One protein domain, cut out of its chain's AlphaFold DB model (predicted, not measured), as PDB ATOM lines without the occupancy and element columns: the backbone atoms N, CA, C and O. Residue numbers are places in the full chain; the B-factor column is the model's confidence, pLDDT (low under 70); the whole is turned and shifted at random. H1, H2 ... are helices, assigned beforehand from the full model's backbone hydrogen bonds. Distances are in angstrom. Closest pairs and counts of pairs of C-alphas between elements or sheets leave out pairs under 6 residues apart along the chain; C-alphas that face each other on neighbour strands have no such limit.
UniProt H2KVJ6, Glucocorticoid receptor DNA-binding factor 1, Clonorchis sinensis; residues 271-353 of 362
ATOM      1  N   GLU A 271     -16.217   7.166  -5.165       94.38
ATOM      2  CA  GLU A 271     -17.568   7.083  -4.611       94.38
ATOM      3  C   GLU A 271     -18.087   8.460  -4.161       94.38
ATOM      4  O   GLU A 271     -19.211   8.844  -4.490       94.38
ATOM      5  N   GLU A 272     -17.245   9.261  -3.507       96.12
ATOM      6  CA  GLU A 272     -17.567  10.644  -3.135       96.12
ATOM      7  C   GLU A 272     -17.838  11.521  -4.366       96.12
ATOM      8  O   GLU A 272     -18.801  12.293  -4.380       96.12
ATOM      9  N   ASN A 273     -17.056  11.355  -5.436       96.81
ATOM     10  CA  ASN A 273     -17.265  12.059  -6.699       96.81
ATOM     11  C   ASN A 273     -18.606  11.684  -7.346       96.81
ATOM     12  O   ASN A 273     -19.325  12.568  -7.820       96.81
ATOM     13  N   LYS A 274     -18.993  10.399  -7.339       95.69
ATOM     14  CA  LYS A 274     -20.316   9.967  -7.833       95.69
ATOM     15  C   LYS A 274     -21.444  10.629  -7.046       95.69
ATOM     16  O   LYS A 274     -22.391  11.138  -7.649       95.69
ATOM     17  N   ILE A 275     -21.328  10.670  -5.716       96.75
ATOM     18  CA  ILE A 275     -22.309  11.328  -4.843       96.75
ATOM     19  C   ILE A 275     -22.375  12.830  -5.144       96.75
ATOM     20  O   ILE A 275     -23.472  13.376  -5.266       96.75
ATOM     21  N   ALA A 276     -21.232  13.500  -5.315       97.56
ATOM     22  CA  ALA A 276     -21.171  14.928  -5.623       97.56
ATOM     23  C   ALA A 276     -21.824  15.268  -6.975       97.56
ATOM     24  O   ALA A 276     -22.590  16.231  -7.072       97.56
ATOM     25  N   LEU A 277     -21.586  14.453  -8.009       97.38
ATOM     26  CA  LEU A 277     -22.224  14.608  -9.319       97.38
ATOM     27  C   LEU A 277     -23.743  14.414  -9.235       97.38
ATOM     28  O   LEU A 277     -24.506  15.238  -9.749       97.38
ATOM     29  N   ALA A 278     -24.195  13.364  -8.543       97.38
ATOM     30  CA  ALA A 278     -25.618  13.104  -8.339       97.38
ATOM     31  C   ALA A 278     -26.296  14.216  -7.523       97.38
ATOM     32  O   ALA A 278     -27.398  14.647  -7.860       97.38
ATOM     33  N   TYR A 279     -25.614  14.746  -6.506       97.75
ATOM     34  CA  TYR A 279     -26.069  15.898  -5.733       97.75
ATOM     35  C   TYR A 279     -26.236  17.150  -6.606       97.75
ATOM     36  O   TYR A 279     -27.250  17.842  -6.501       97.75
ATOM     37  N   GLY A 280     -25.279  17.432  -7.496       96.94
ATOM     38  CA  GLY A 280     -25.373  18.540  -8.449       96.94
ATOM     39  C   GLY A 280     -26.588  18.410  -9.372       96.94
ATOM     40  O   GLY A 280     -27.362  19.359  -9.514       96.94
ATOM     41  N   ALA A 281     -26.812  17.215  -9.932       96.25
ATOM     42  CA  ALA A 281     -27.984  16.923 -10.759       96.25
ATOM     43  C   ALA A 281     -29.300  17.067  -9.974       96.25
ATOM     44  O   ALA A 281     -30.258  17.666 -10.468       96.25
ATOM     45  N   PHE A 282     -29.333  16.574  -8.733       97.44
ATOM     46  CA  PHE A 282     -30.477  16.704  -7.835       97.44
ATOM     47  C   PHE A 282     -30.799  18.173  -7.533       97.44
ATOM     48  O   PHE A 282     -31.938  18.605  -7.704       97.44
ATOM     49  N   ARG A 283     -29.796  18.981  -7.167       95.62
ATOM     50  CA  ARG A 283     -29.977  20.421  -6.912       95.62
ATOM     51  C   ARG A 283     -30.416  21.201  -8.139       95.62
ATOM     52  O   ARG A 283     -31.251  22.093  -8.009       95.62
ATOM     53  N   ASN A 284     -29.872  20.877  -9.308       95.19
ATOM     54  CA  ASN A 284     -30.294  21.506 -10.554       95.19
ATOM     55  C   ASN A 284     -31.768  21.200 -10.861       95.19
ATOM     56  O   ASN A 284     -32.508  22.059 -11.330       95.19
ATOM     57  N   LEU A 285     -32.237  19.995 -10.542       95.19
ATOM     58  CA  LEU A 285     -33.653  19.668 -10.677       95.19
ATOM     59  C   LEU A 285     -34.515  20.450  -9.674       95.19
ATOM     60  O   LEU A 285     -35.580  20.940 -10.045       95.19
ATOM     61  N   LEU A 286     -34.044  20.634  -8.435       95.25
ATOM     62  CA  LEU A 286     -34.749  21.438  -7.430       95.25
ATOM     63  C   LEU A 286     -34.916  22.908  -7.840       95.25
ATOM     64  O   LEU A 286     -35.964  23.488  -7.561       95.25
ATOM     65  N   SER A 287     -33.938  23.512  -8.525       93.56
ATOM     66  CA  SER A 287     -34.041  24.910  -8.976       93.56
ATOM     67  C   SER A 287     -35.044  25.133 -10.104       93.56
ATOM     68  O   SER A 287     -35.590  26.229 -10.212       93.56
ATOM     69  N   HIS A 288     -35.323  24.103 -10.906       92.56
ATOM     70  CA  HIS A 288     -36.276  24.161 -12.017       92.56
ATOM     71  C   HIS A 288     -37.644  23.549 -11.672       92.56
ATOM     72  O   HIS A 288     -38.574  23.609 -12.478       92.56
ATOM     73  N   ALA A 289     -37.787  22.943 -10.492       93.25
ATOM     74  CA  ALA A 289     -39.033  22.329 -10.067       93.25
ATOM     75  C   ALA A 289     -40.119  23.380  -9.769       93.25
ATOM     76  O   ALA A 289     -39.857  24.457  -9.221       93.25
ATOM     77  N   SER A 290     -41.367  23.046 -10.116       92.12
ATOM     78  CA  SER A 290     -42.512  23.927  -9.853       92.12
ATOM     79  C   SER A 290     -42.666  24.152  -8.343       92.12
ATOM     80  O   SER A 290     -42.625  23.171  -7.592       92.12
ATOM     81  N   PRO A 291     -42.915  25.395  -7.881       88.81
ATOM     82  CA  PRO A 291     -43.136  25.695  -6.465       88.81
ATOM     83  C   PRO A 291     -44.204  24.814  -5.804       88.81
ATOM     84  O   PRO A 291     -44.041  24.437  -4.651       88.81
ATOM     85  N   THR A 292     -45.237  24.420  -6.556       90.31
ATOM     86  CA  THR A 292     -46.341  23.559  -6.090       90.31
ATOM     87  C   THR A 292     -45.883  22.182  -5.610       90.31
ATOM     88  O   THR A 292     -46.520  21.568  -4.767       90.31
ATOM     89  N   TYR A 293     -44.788  21.658  -6.166       92.31
ATOM     90  CA  TYR A 293     -44.236  20.353  -5.787       92.31
ATOM     91  C   TYR A 293     -43.066  20.479  -4.810       92.31
ATOM     92  O   TYR A 293     -42.454  19.477  -4.466       92.31
ATOM     93  N   LEU A 294     -42.731  21.698  -4.386       92.62
ATOM     94  CA  LEU A 294     -41.646  21.996  -3.452       92.62
ATOM     95  C   LEU A 294     -42.170  22.338  -2.047       92.62
ATOM     96  O   LEU A 294     -41.415  22.810  -1.202       92.62
ATOM     97  N   GLU A 295     -43.457  22.095  -1.794       90.56
ATOM     98  CA  GLU A 295     -44.101  22.321  -0.497       90.56
ATOM     99  C   GLU A 295     -43.655  21.300   0.554       90.56
ATOM    100  O   GLU A 295     -43.357  21.662   1.690       90.56
ATOM    101  N   ASN A 296     -43.586  20.023   0.171       94.12
ATOM    102  CA  ASN A 296     -43.136  18.924   1.018       94.12
ATOM    103  C   ASN A 296     -42.489  17.809   0.184       94.12
ATOM    104  O   ASN A 296     -42.578  17.778  -1.048       94.12
ATOM    105  N   TRP A 297     -41.810  16.903   0.885       96.31
ATOM    106  CA  TRP A 297     -41.054  15.810   0.283       96.31
ATOM    107  C   TRP A 297     -41.953  14.840  -0.491       96.31
ATOM    108  O   TRP A 297     -41.598  14.402  -1.584       96.31
ATOM    109  N   GLU A 298     -43.139  14.537   0.032       96.62
ATOM    110  CA  GLU A 298     -44.078  13.592  -0.566       96.62
ATOM    111  C   GLU A 298     -44.590  14.096  -1.922       96.62
ATOM    112  O   GLU A 298     -44.604  13.350  -2.906       96.62
ATOM    113  N   ALA A 299     -44.962  15.377  -2.005       95.75
ATOM    114  CA  ALA A 299     -45.395  16.029  -3.237       95.75
ATOM    115  C   ALA A 299     -44.274  16.050  -4.285       95.75
ATOM    116  O   ALA A 299     -44.516  15.747  -5.460       95.75
ATOM    117  N   PHE A 300     -43.043  16.340  -3.854       96.69
ATOM    118  CA  PHE A 300     -41.866  16.312  -4.715       96.69
ATOM    119  C   PHE A 300     -41.620  14.906  -5.275       96.69
ATOM    120  O   PHE A 300     -41.556  14.714  -6.493       96.69
ATOM    121  N   MET A 301     -41.558  13.894  -4.410       96.50
ATOM    122  CA  MET A 301     -41.288  12.515  -4.816       96.50
ATOM    123  C   MET A 301     -42.400  11.937  -5.690       96.50
ATOM    124  O   MET A 301     -42.113  11.232  -6.662       96.50
ATOM    125  N   LYS A 302     -43.665  12.296  -5.442       95.75
ATOM    126  CA  LYS A 302     -44.788  11.900  -6.303       95.75
ATOM    127  C   LYS A 302     -44.600  12.359  -7.753       95.75
ATOM    128  O   LYS A 302     -44.997  11.643  -8.668       95.75
ATOM    129  N   ARG A 303     -43.987  13.528  -7.978       95.62
ATOM    130  CA  ARG A 303     -43.779  14.091  -9.322       95.62
ATOM    131  C   ARG A 303     -42.436  13.721  -9.953       95.62
ATOM    132  O   ARG A 303     -42.380  13.558 -11.178       95.62
ATOM    133  N   TYR A 304     -41.377  13.643  -9.150       95.50
ATOM    134  CA  TYR A 304     -39.991  13.603  -9.628       95.50
ATOM    135  C   TYR A 304     -39.232  12.311  -9.289       95.50
ATOM    136  O   TYR A 304     -38.113  12.160  -9.763       95.50
ATOM    137  N   SER A 305     -39.814  11.350  -8.559       93.81
ATOM    138  CA  SER A 305     -39.127  10.091  -8.184       93.81
ATOM    139  C   SER A 305     -38.551   9.300  -9.363       93.81
ATOM    140  O   SER A 305     -37.507   8.677  -9.221       93.81
ATOM    141  N   GLN A 306     -39.203   9.342 -10.527       93.69
ATOM    142  CA  GLN A 306     -38.762   8.631 -11.736       93.69
ATOM    143  C   GLN A 306     -37.721   9.406 -12.561       93.69
ATOM    144  O   GLN A 306     -37.238   8.908 -13.576       93.69
ATOM    145  N   GLN A 307     -37.381  10.637 -12.174       94.50
ATOM    146  CA  GLN A 307     -36.336  11.405 -12.847       94.50
ATOM    147  C   GLN A 307     -34.967  10.843 -12.475       94.50
ATOM    148  O   GLN A 307     -34.668  10.684 -11.293       94.50
ATOM    149  N   ALA A 308     -34.113  10.614 -13.474       93.56
ATOM    150  CA  ALA A 308     -32.809   9.984 -13.281       93.56
ATOM    151  C   ALA A 308     -31.954  10.692 -12.214       93.56
ATOM    152  O   ALA A 308     -31.343  10.027 -11.387       93.56
ATOM    153  N   GLY A 309     -31.954  12.030 -12.168       92.62
ATOM    154  CA  GLY A 309     -31.208  12.781 -11.150       92.62
ATOM    155  C   GLY A 309     -31.690  12.525  -9.716       92.62
ATOM    156  O   GLY A 309     -30.872  12.413  -8.809       92.62
ATOM    157  N   VAL A 310     -33.005  12.379  -9.511       95.62
ATOM    158  CA  VAL A 310     -33.590  12.077  -8.193       95.62
ATOM    159  C   VAL A 310     -33.359  10.618  -7.833       95.62
ATOM    160  O   VAL A 310     -32.836  10.344  -6.757       95.62
ATOM    161  N   ALA A 311     -33.693   9.697  -8.738       95.88
ATOM    162  CA  ALA A 311     -33.529   8.266  -8.516       95.88
ATOM    163  C   ALA A 311     -32.067   7.910  -8.206       95.88
ATOM    164  O   ALA A 311     -31.798   7.259  -7.203       95.88
ATOM    165  N   THR A 312     -31.112   8.392  -9.010       96.44
ATOM    166  CA  THR A 312     -29.679   8.148  -8.787       96.44
ATOM    167  C   THR A 312     -29.212   8.724  -7.457       96.44
ATOM    168  O   THR A 312     -28.508   8.041  -6.722       96.44
ATOM    169  N   TYR A 313     -29.610   9.952  -7.113       97.69
ATOM    170  CA  TYR A 313     -29.187  10.554  -5.852       97.69
ATOM    171  C   TYR A 313     -29.743   9.793  -4.643       97.69
ATOM    172  O   TYR A 313     -28.971   9.409  -3.767       97.69
ATOM    173  N   VAL A 314     -31.046   9.490  -4.629       97.25
ATOM    174  CA  VAL A 314     -31.683   8.695  -3.565       97.25
ATOM    175  C   VAL A 314     -31.043   7.308  -3.455       97.25
ATOM    176  O   VAL A 314     -30.723   6.883  -2.349       97.25
ATOM    177  N   ASN A 315     -30.753   6.646  -4.578       95.88
ATOM    178  CA  ASN A 315     -30.086   5.340  -4.582       95.88
ATOM    179  C   ASN A 315     -28.663   5.379  -3.998       95.88
ATOM    180  O   ASN A 315     -28.190   4.353  -3.513       95.88
ATOM    181  N   LEU A 316     -27.977   6.526  -4.044       96.00
ATOM    182  CA  LEU A 316     -26.621   6.690  -3.508       96.00
ATOM    183  C   LEU A 316     -26.606   7.114  -2.033       96.00
ATOM    184  O   LEU A 316     -25.766   6.632  -1.277       96.00
ATOM    185  N   VAL A 317     -27.509   8.008  -1.607       96.56
ATOM    186  CA  VAL A 317     -27.486   8.587  -0.243       96.56
ATOM    187  C   VAL A 317     -28.606   8.106   0.682       96.56
ATOM    188  O   VAL A 317     -28.575   8.391   1.879       96.56
ATOM    189  N   GLY A 318     -29.591   7.386   0.150       97.06
ATOM    190  CA  GLY A 318     -30.791   6.963   0.866       97.06
ATOM    191  C   GLY A 318     -31.878   8.037   0.926       97.06
ATOM    192  O   GLY A 318     -31.652   9.225   0.669       97.06
ATOM    193  N   THR A 319     -33.086   7.619   1.301       96.94
ATOM    194  CA  THR A 319     -34.272   8.485   1.338       96.94
ATOM    195  C   THR A 319     -34.110   9.596   2.370       96.94
ATOM    196  O   THR A 319     -34.296  10.766   2.045       96.94
ATOM    197  N   THR A 320     -33.692   9.260   3.593       96.44
ATOM    198  CA  THR A 320     -33.509  10.240   4.678       96.44
ATOM    199  C   THR A 320     -32.434  11.272   4.331       96.44
ATOM    200  O   THR A 320     -32.613  12.469   4.565       96.44
ATOM    201  N   GLY A 321     -31.326  10.833   3.725       96.50
ATOM    202  CA  GLY A 321     -30.252  11.721   3.278       96.50
ATOM    203  C   GLY A 321     -30.738  12.720   2.226       96.50
ATOM    204  O   GLY A 321     -30.526  13.928   2.364       96.50
ATOM    205  N   ALA A 322     -31.458  12.234   1.213       97.44
ATOM    206  CA  ALA A 322     -32.017  13.077   0.163       97.44
ATOM    207  C   ALA A 322     -33.104  14.035   0.685       97.44
ATOM    208  O   ALA A 322     -33.108  15.216   0.323       97.44
ATOM    209  N   GLN A 323     -33.973  13.566   1.584       97.56
ATOM    210  CA  GLN A 323     -35.013  14.377   2.219       97.56
ATOM    211  C   GLN A 323     -34.419  15.520   3.052       97.56
ATOM    212  O   GLN A 323     -34.913  16.648   2.991       97.56
ATOM    213  N   ASN A 324     -33.320  15.276   3.772       97.19
ATOM    214  CA  ASN A 324     -32.611  16.318   4.519       97.19
ATOM    215  C   ASN A 324     -32.060  17.412   3.594       97.19
ATOM    216  O   ASN A 324     -32.180  18.603   3.890       97.19
ATOM    217  N   VAL A 325     -31.480  17.028   2.452       96.62
ATOM    218  CA  VAL A 325     -30.994  17.990   1.449       96.62
ATOM    219  C   VAL A 325     -32.142  18.786   0.837       96.62
ATOM    220  O   VAL A 325     -32.027  20.006   0.702       96.62
ATOM    221  N   PHE A 326     -33.253  18.126   0.512       97.56
ATOM    222  CA  PHE A 326     -34.467  18.792   0.052       97.56
ATOM    223  C   PHE A 326     -34.956  19.826   1.073       97.56
ATOM    224  O   PHE A 326     -35.118  20.996   0.729       97.56
ATOM    225  N   GLY A 327     -35.116  19.433   2.339       96.75
ATOM    226  CA  GLY A 327     -35.585  20.324   3.403       96.75
ATOM    227  C   GLY A 327     -34.685  21.547   3.584       96.75
ATOM    228  O   GLY A 327     -35.176  22.677   3.652       96.75
ATOM    229  N   ARG A 328     -33.360  21.347   3.565       95.88
ATOM    230  CA  ARG A 328     -32.383  22.447   3.591       95.88
ATOM    231  C   ARG A 328     -32.543  23.399   2.408       95.88
ATOM    232  O   ARG A 328     -32.558  24.610   2.606       95.88
ATOM    233  N   TYR A 329     -32.701  22.867   1.198       95.50
ATOM    234  CA  TYR A 329     -32.891  23.677  -0.004       95.50
ATOM    235  C   TYR A 329     -34.156  24.548   0.076       95.50
ATOM    236  O   TYR A 329     -34.119  25.733  -0.259       95.50
ATOM    237  N   ILE A 330     -35.272  23.991   0.562       94.88
ATOM    238  CA  ILE A 330     -36.519  24.746   0.749       94.88
ATOM    239  C   ILE A 330     -36.340  25.867   1.777       94.88
ATOM    240  O   ILE A 330     -36.750  27.000   1.514       94.88
ATOM    241  N   ALA A 331     -35.687  25.588   2.907       93.88
ATOM    242  CA  ALA A 331     -35.412  26.591   3.934       93.88
ATOM    243  C   ALA A 331     -34.541  27.744   3.398       93.88
ATOM    244  O   ALA A 331     -34.875  28.917   3.591       93.88
ATOM    245  N   GLU A 332     -33.471  27.425   2.658       93.12
ATOM    246  CA  GLU A 332     -32.605  28.412   1.997       93.12
ATOM    247  C   GLU A 332     -33.400  29.278   1.002       93.12
ATOM    248  O   GLU A 332     -33.307  30.508   1.018       93.12
ATOM    249  N   ARG A 333     -34.259  28.665   0.177       89.12
ATOM    250  CA  ARG A 333     -35.107  29.386  -0.785       89.12
ATOM    251  C   ARG A 333     -36.104  30.325  -0.103       89.12
ATOM    252  O   ARG A 333     -36.314  31.448  -0.573       89.12
ATOM    253  N   GLN A 334     -36.737  29.881   0.982       89.50
ATOM    254  CA  GLN A 334     -37.675  30.704   1.749       89.50
ATOM    255  C   GLN A 334     -36.970  31.913   2.369       89.50
ATOM    256  O   GLN A 334     -37.497  33.025   2.293       89.50
ATOM    257  N   LEU A 335     -35.765  31.723   2.918       91.38
ATOM    258  CA  LEU A 335     -34.950  32.811   3.457       91.38
ATOM    259  C   LEU A 335     -34.606  33.843   2.375       91.38
ATOM    260  O   LEU A 335     -34.864  35.030   2.567       91.38
ATOM    261  N   MET A 336     -34.118  33.390   1.217       89.50
ATOM    262  CA  MET A 336     -33.791  34.265   0.082       89.50
ATOM    263  C   MET A 336     -35.017  35.033  -0.429       89.50
ATOM    264  O   MET A 336     -34.943  36.226  -0.709       89.50
ATOM    265  N   THR A 337     -36.178  34.376  -0.508       87.88
ATOM    266  CA  THR A 337     -37.429  35.022  -0.938       87.88
ATOM    267  C   THR A 337     -37.869  36.095   0.058       87.88
ATOM    268  O   THR A 337     -38.233  37.197  -0.350       87.88
ATOM    269  N   ARG A 338     -37.785  35.816   1.367       88.25
ATOM    270  CA  ARG A 338     -38.075  36.805   2.418       88.25
ATOM    271  C   ARG A 338     -37.123  37.996   2.342       88.25
ATOM    272  O   ARG A 338     -37.595  39.125   2.367       88.25
ATOM    273  N   GLN A 339     -35.820  37.760   2.196       89.88
ATOM    274  CA  GLN A 339     -34.822  38.826   2.057       89.88
ATOM    275  C   GLN A 339     -35.072  39.688   0.814       89.88
ATOM    276  O   GLN A 339     -35.081  40.913   0.912       89.88
ATOM    277  N   ASN A 340     -35.370  39.069  -0.329       89.00
ATOM    278  CA  ASN A 340     -35.701  39.788  -1.558       89.00
ATOM    279  C   ASN A 340     -36.983  40.617  -1.413       89.00
ATOM    280  O   ASN A 340     -37.037  41.756  -1.874       89.00
ATOM    281  N   ASN A 341     -38.006  40.075  -0.750       88.88
ATOM    282  CA  ASN A 341     -39.239  40.807  -0.475       88.88
ATOM    283  C   ASN A 341     -38.990  41.992   0.468       88.88
ATOM    284  O   ASN A 341     -39.463  43.087   0.183       88.88
ATOM    285  N   LEU A 342     -38.205  41.812   1.536       89.56
ATOM    286  CA  LEU A 342     -37.813  42.898   2.441       89.56
ATOM    287  C   LEU A 342     -37.021  43.987   1.711       89.56
ATOM    288  O   LEU A 342     -37.290  45.169   1.904       89.56
ATOM    289  N   HIS A 343     -36.093  43.602   0.833       87.12
ATOM    290  CA  HIS A 343     -35.331  44.552   0.029       87.12
ATOM    291  C   HIS A 343     -36.240  45.355  -0.912       87.12
ATOM    292  O   HIS A 343     -36.138  46.577  -0.968       87.12
ATOM    293  N   ARG A 344     -37.190  44.694  -1.587       86.44
ATOM    294  CA  ARG A 344     -38.191  45.363  -2.435       86.44
ATOM    295  C   ARG A 344     -39.087  46.305  -1.635       86.44
ATOM    296  O   ARG A 344     -39.309  47.428  -2.069       86.44
ATOM    297  N   ILE A 345     -39.564  45.878  -0.465       88.25
ATOM    298  CA  ILE A 345     -40.350  46.732   0.436       88.25
ATOM    299  C   ILE A 345     -39.524  47.954   0.842       88.25
ATOM    300  O   ILE A 345     -40.023  49.068   0.751       88.25
ATOM    301  N   SER A 346     -38.256  47.770   1.219       83.88
ATOM    302  CA  SER A 346     -37.358  48.877   1.561       83.88
ATOM    303  C   SER A 346     -37.209  49.861   0.401       83.88
ATOM    304  O   SER A 346     -37.348  51.057   0.615       83.88
ATOM    305  N   GLN A 347     -36.971  49.379  -0.822       85.25
ATOM    306  CA  GLN A 347     -36.845  50.234  -2.009       85.25
ATOM    307  C   GLN A 347     -38.128  51.027  -2.284       85.25
ATOM    308  O   GLN A 347     -38.073  52.228  -2.538       85.25
ATOM    309  N   VAL A 348     -39.284  50.362  -2.199       85.38
ATOM    310  CA  VAL A 348     -40.603  50.988  -2.356       85.38
ATOM    311  C   VAL A 348     -40.808  52.057  -1.282       85.38
ATOM    312  O   VAL A 348     -41.164  53.185  -1.608       85.38
ATOM    313  N   LEU A 349     -40.518  51.756  -0.015       82.94
ATOM    314  CA  LEU A 349     -40.631  52.725   1.075       82.94
ATOM    315  C   LEU A 349     -39.704  53.929   0.874       82.94
ATOM    316  O   LEU A 349     -40.149  55.053   1.059       82.94
ATOM    317  N   THR A 350     -38.459  53.734   0.433       80.44
ATOM    318  CA  THR A 350     -37.546  54.845   0.112       80.44
ATOM    319  C   THR A 350     -38.051  55.686  -1.066       80.44
ATOM    320  O   THR A 350     -37.882  56.902  -1.064       80.44
ATOM    321  N   HIS A 351     -38.703  55.065  -2.054       79.31
ATOM    322  CA  HIS A 351     -39.278  55.766  -3.203       79.31
ATOM    323  C   HIS A 351     -40.526  56.587  -2.838       79.31
ATOM    324  O   HIS A 351     -40.650  57.732  -3.263       79.31
ATOM    325  N   PHE A 352     -41.438  56.030  -2.034       78.25
ATOM    326  CA  PHE A 352     -42.689  56.695  -1.642       78.25
ATOM    327  C   PHE A 352     -42.547  57.611  -0.417       78.25
ATOM    328  O   PHE A 352     -43.352  58.522  -0.239       78.25
ATOM    329  N   LEU A 353     -41.524  57.408   0.416       74.19
ATOM    330  CA  LEU A 353     -41.225  58.223   1.595       74.19
ATOM    331  C   LEU A 353     -39.771  58.740   1.561       74.19
ATOM    332  O   LEU A 353     -38.987  58.444   2.466       74.19
TER     333      LEU A 353
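Overview. This is residues 271 to 353 of the 362 residues of the protein "Glucocorticoid receptor DNA-binding factor 1" of Clonorchis sinensis (UniProt H2KVJ6). One long helix, H4, has its first part in a small body with three shorter helices, H1, H2 and H3, and its second part sticks out from that body as a free arm, residues 334 to 353, of which 334 to 352 belong to H4. In the body H1 and H3 pack on each other as a crossed pair, H3 makes a corner with the beginning of H4, and H2 is a short helix set about perpendicular to H4. The printed part has 83 residues with four named helices in the order H1, H2, H3, H4 and no named strand; its class is all helix. The whole is loose, with a radius of gyration of the C-alphas of 16.3 A, and it spans 56 by 27 by 19 A, the arm making the length.

Along the chain. Find C-alpha 319 at (-34.272, 8.485, 1.338); from there H4, residues 319 to 352, runs 49.0 A to C-alpha 352 at (-42.689, 56.695, -1.642), with y rising from one to the other. Go back to C-alpha 271 at (-17.568, 7.083, -4.611), where H1, residues 271 to 288, begins its 26.4 A. H2 is residues 297 to 304, 10.2 A long, and H3 is residues 308 to 317, 14.2 A long.

Arrangement. Begin at H4 and look at its residues 323 to 327, with which alone it touches H2. H2 and H4 only just touch, with 3 pairs of C-alphas within 8 A; the closest C-alphas, those of Trp 297 and Gln 323, are 6.5 A apart, and the lines are about perpendicular at 83 degrees. At residues 321 to 322 alone H4 touches H3, only at the corner by their link and only just, with 3 pairs of C-alphas within 8 A; the closest C-alphas, those of Val 314 and Ala 322, are 5.8 A apart. From H3 move to H1, which touches it: the closest C-alphas, those of Ala 278 and Tyr 313, are 5.0 A apart, at a steep tilt of 45 degrees, opposite ways. H1 and H4 are close but not clearly touching, with the closest C-alphas, those of Leu 286 and Phe 326, 7.9 A apart. H1 and H2 are apart. In H2, H3 and H4 every O i to N i+4 pair is within hydrogen-bond range; in H1 it is 13 of 14.

Size, cuts and confidence. The two C-alphas farthest apart are those of Glu 271 and Leu 353, at 56.7 A. Without the free stretch, the body of 63 residues spans 33 by 24 by 20 A. The links from H2 to H3 and from H3 to H4 are tight, and the one from H1 to H2 is short. The printed part has no cut, its mean pLDDT is 93.0, and no printed residue is under 70.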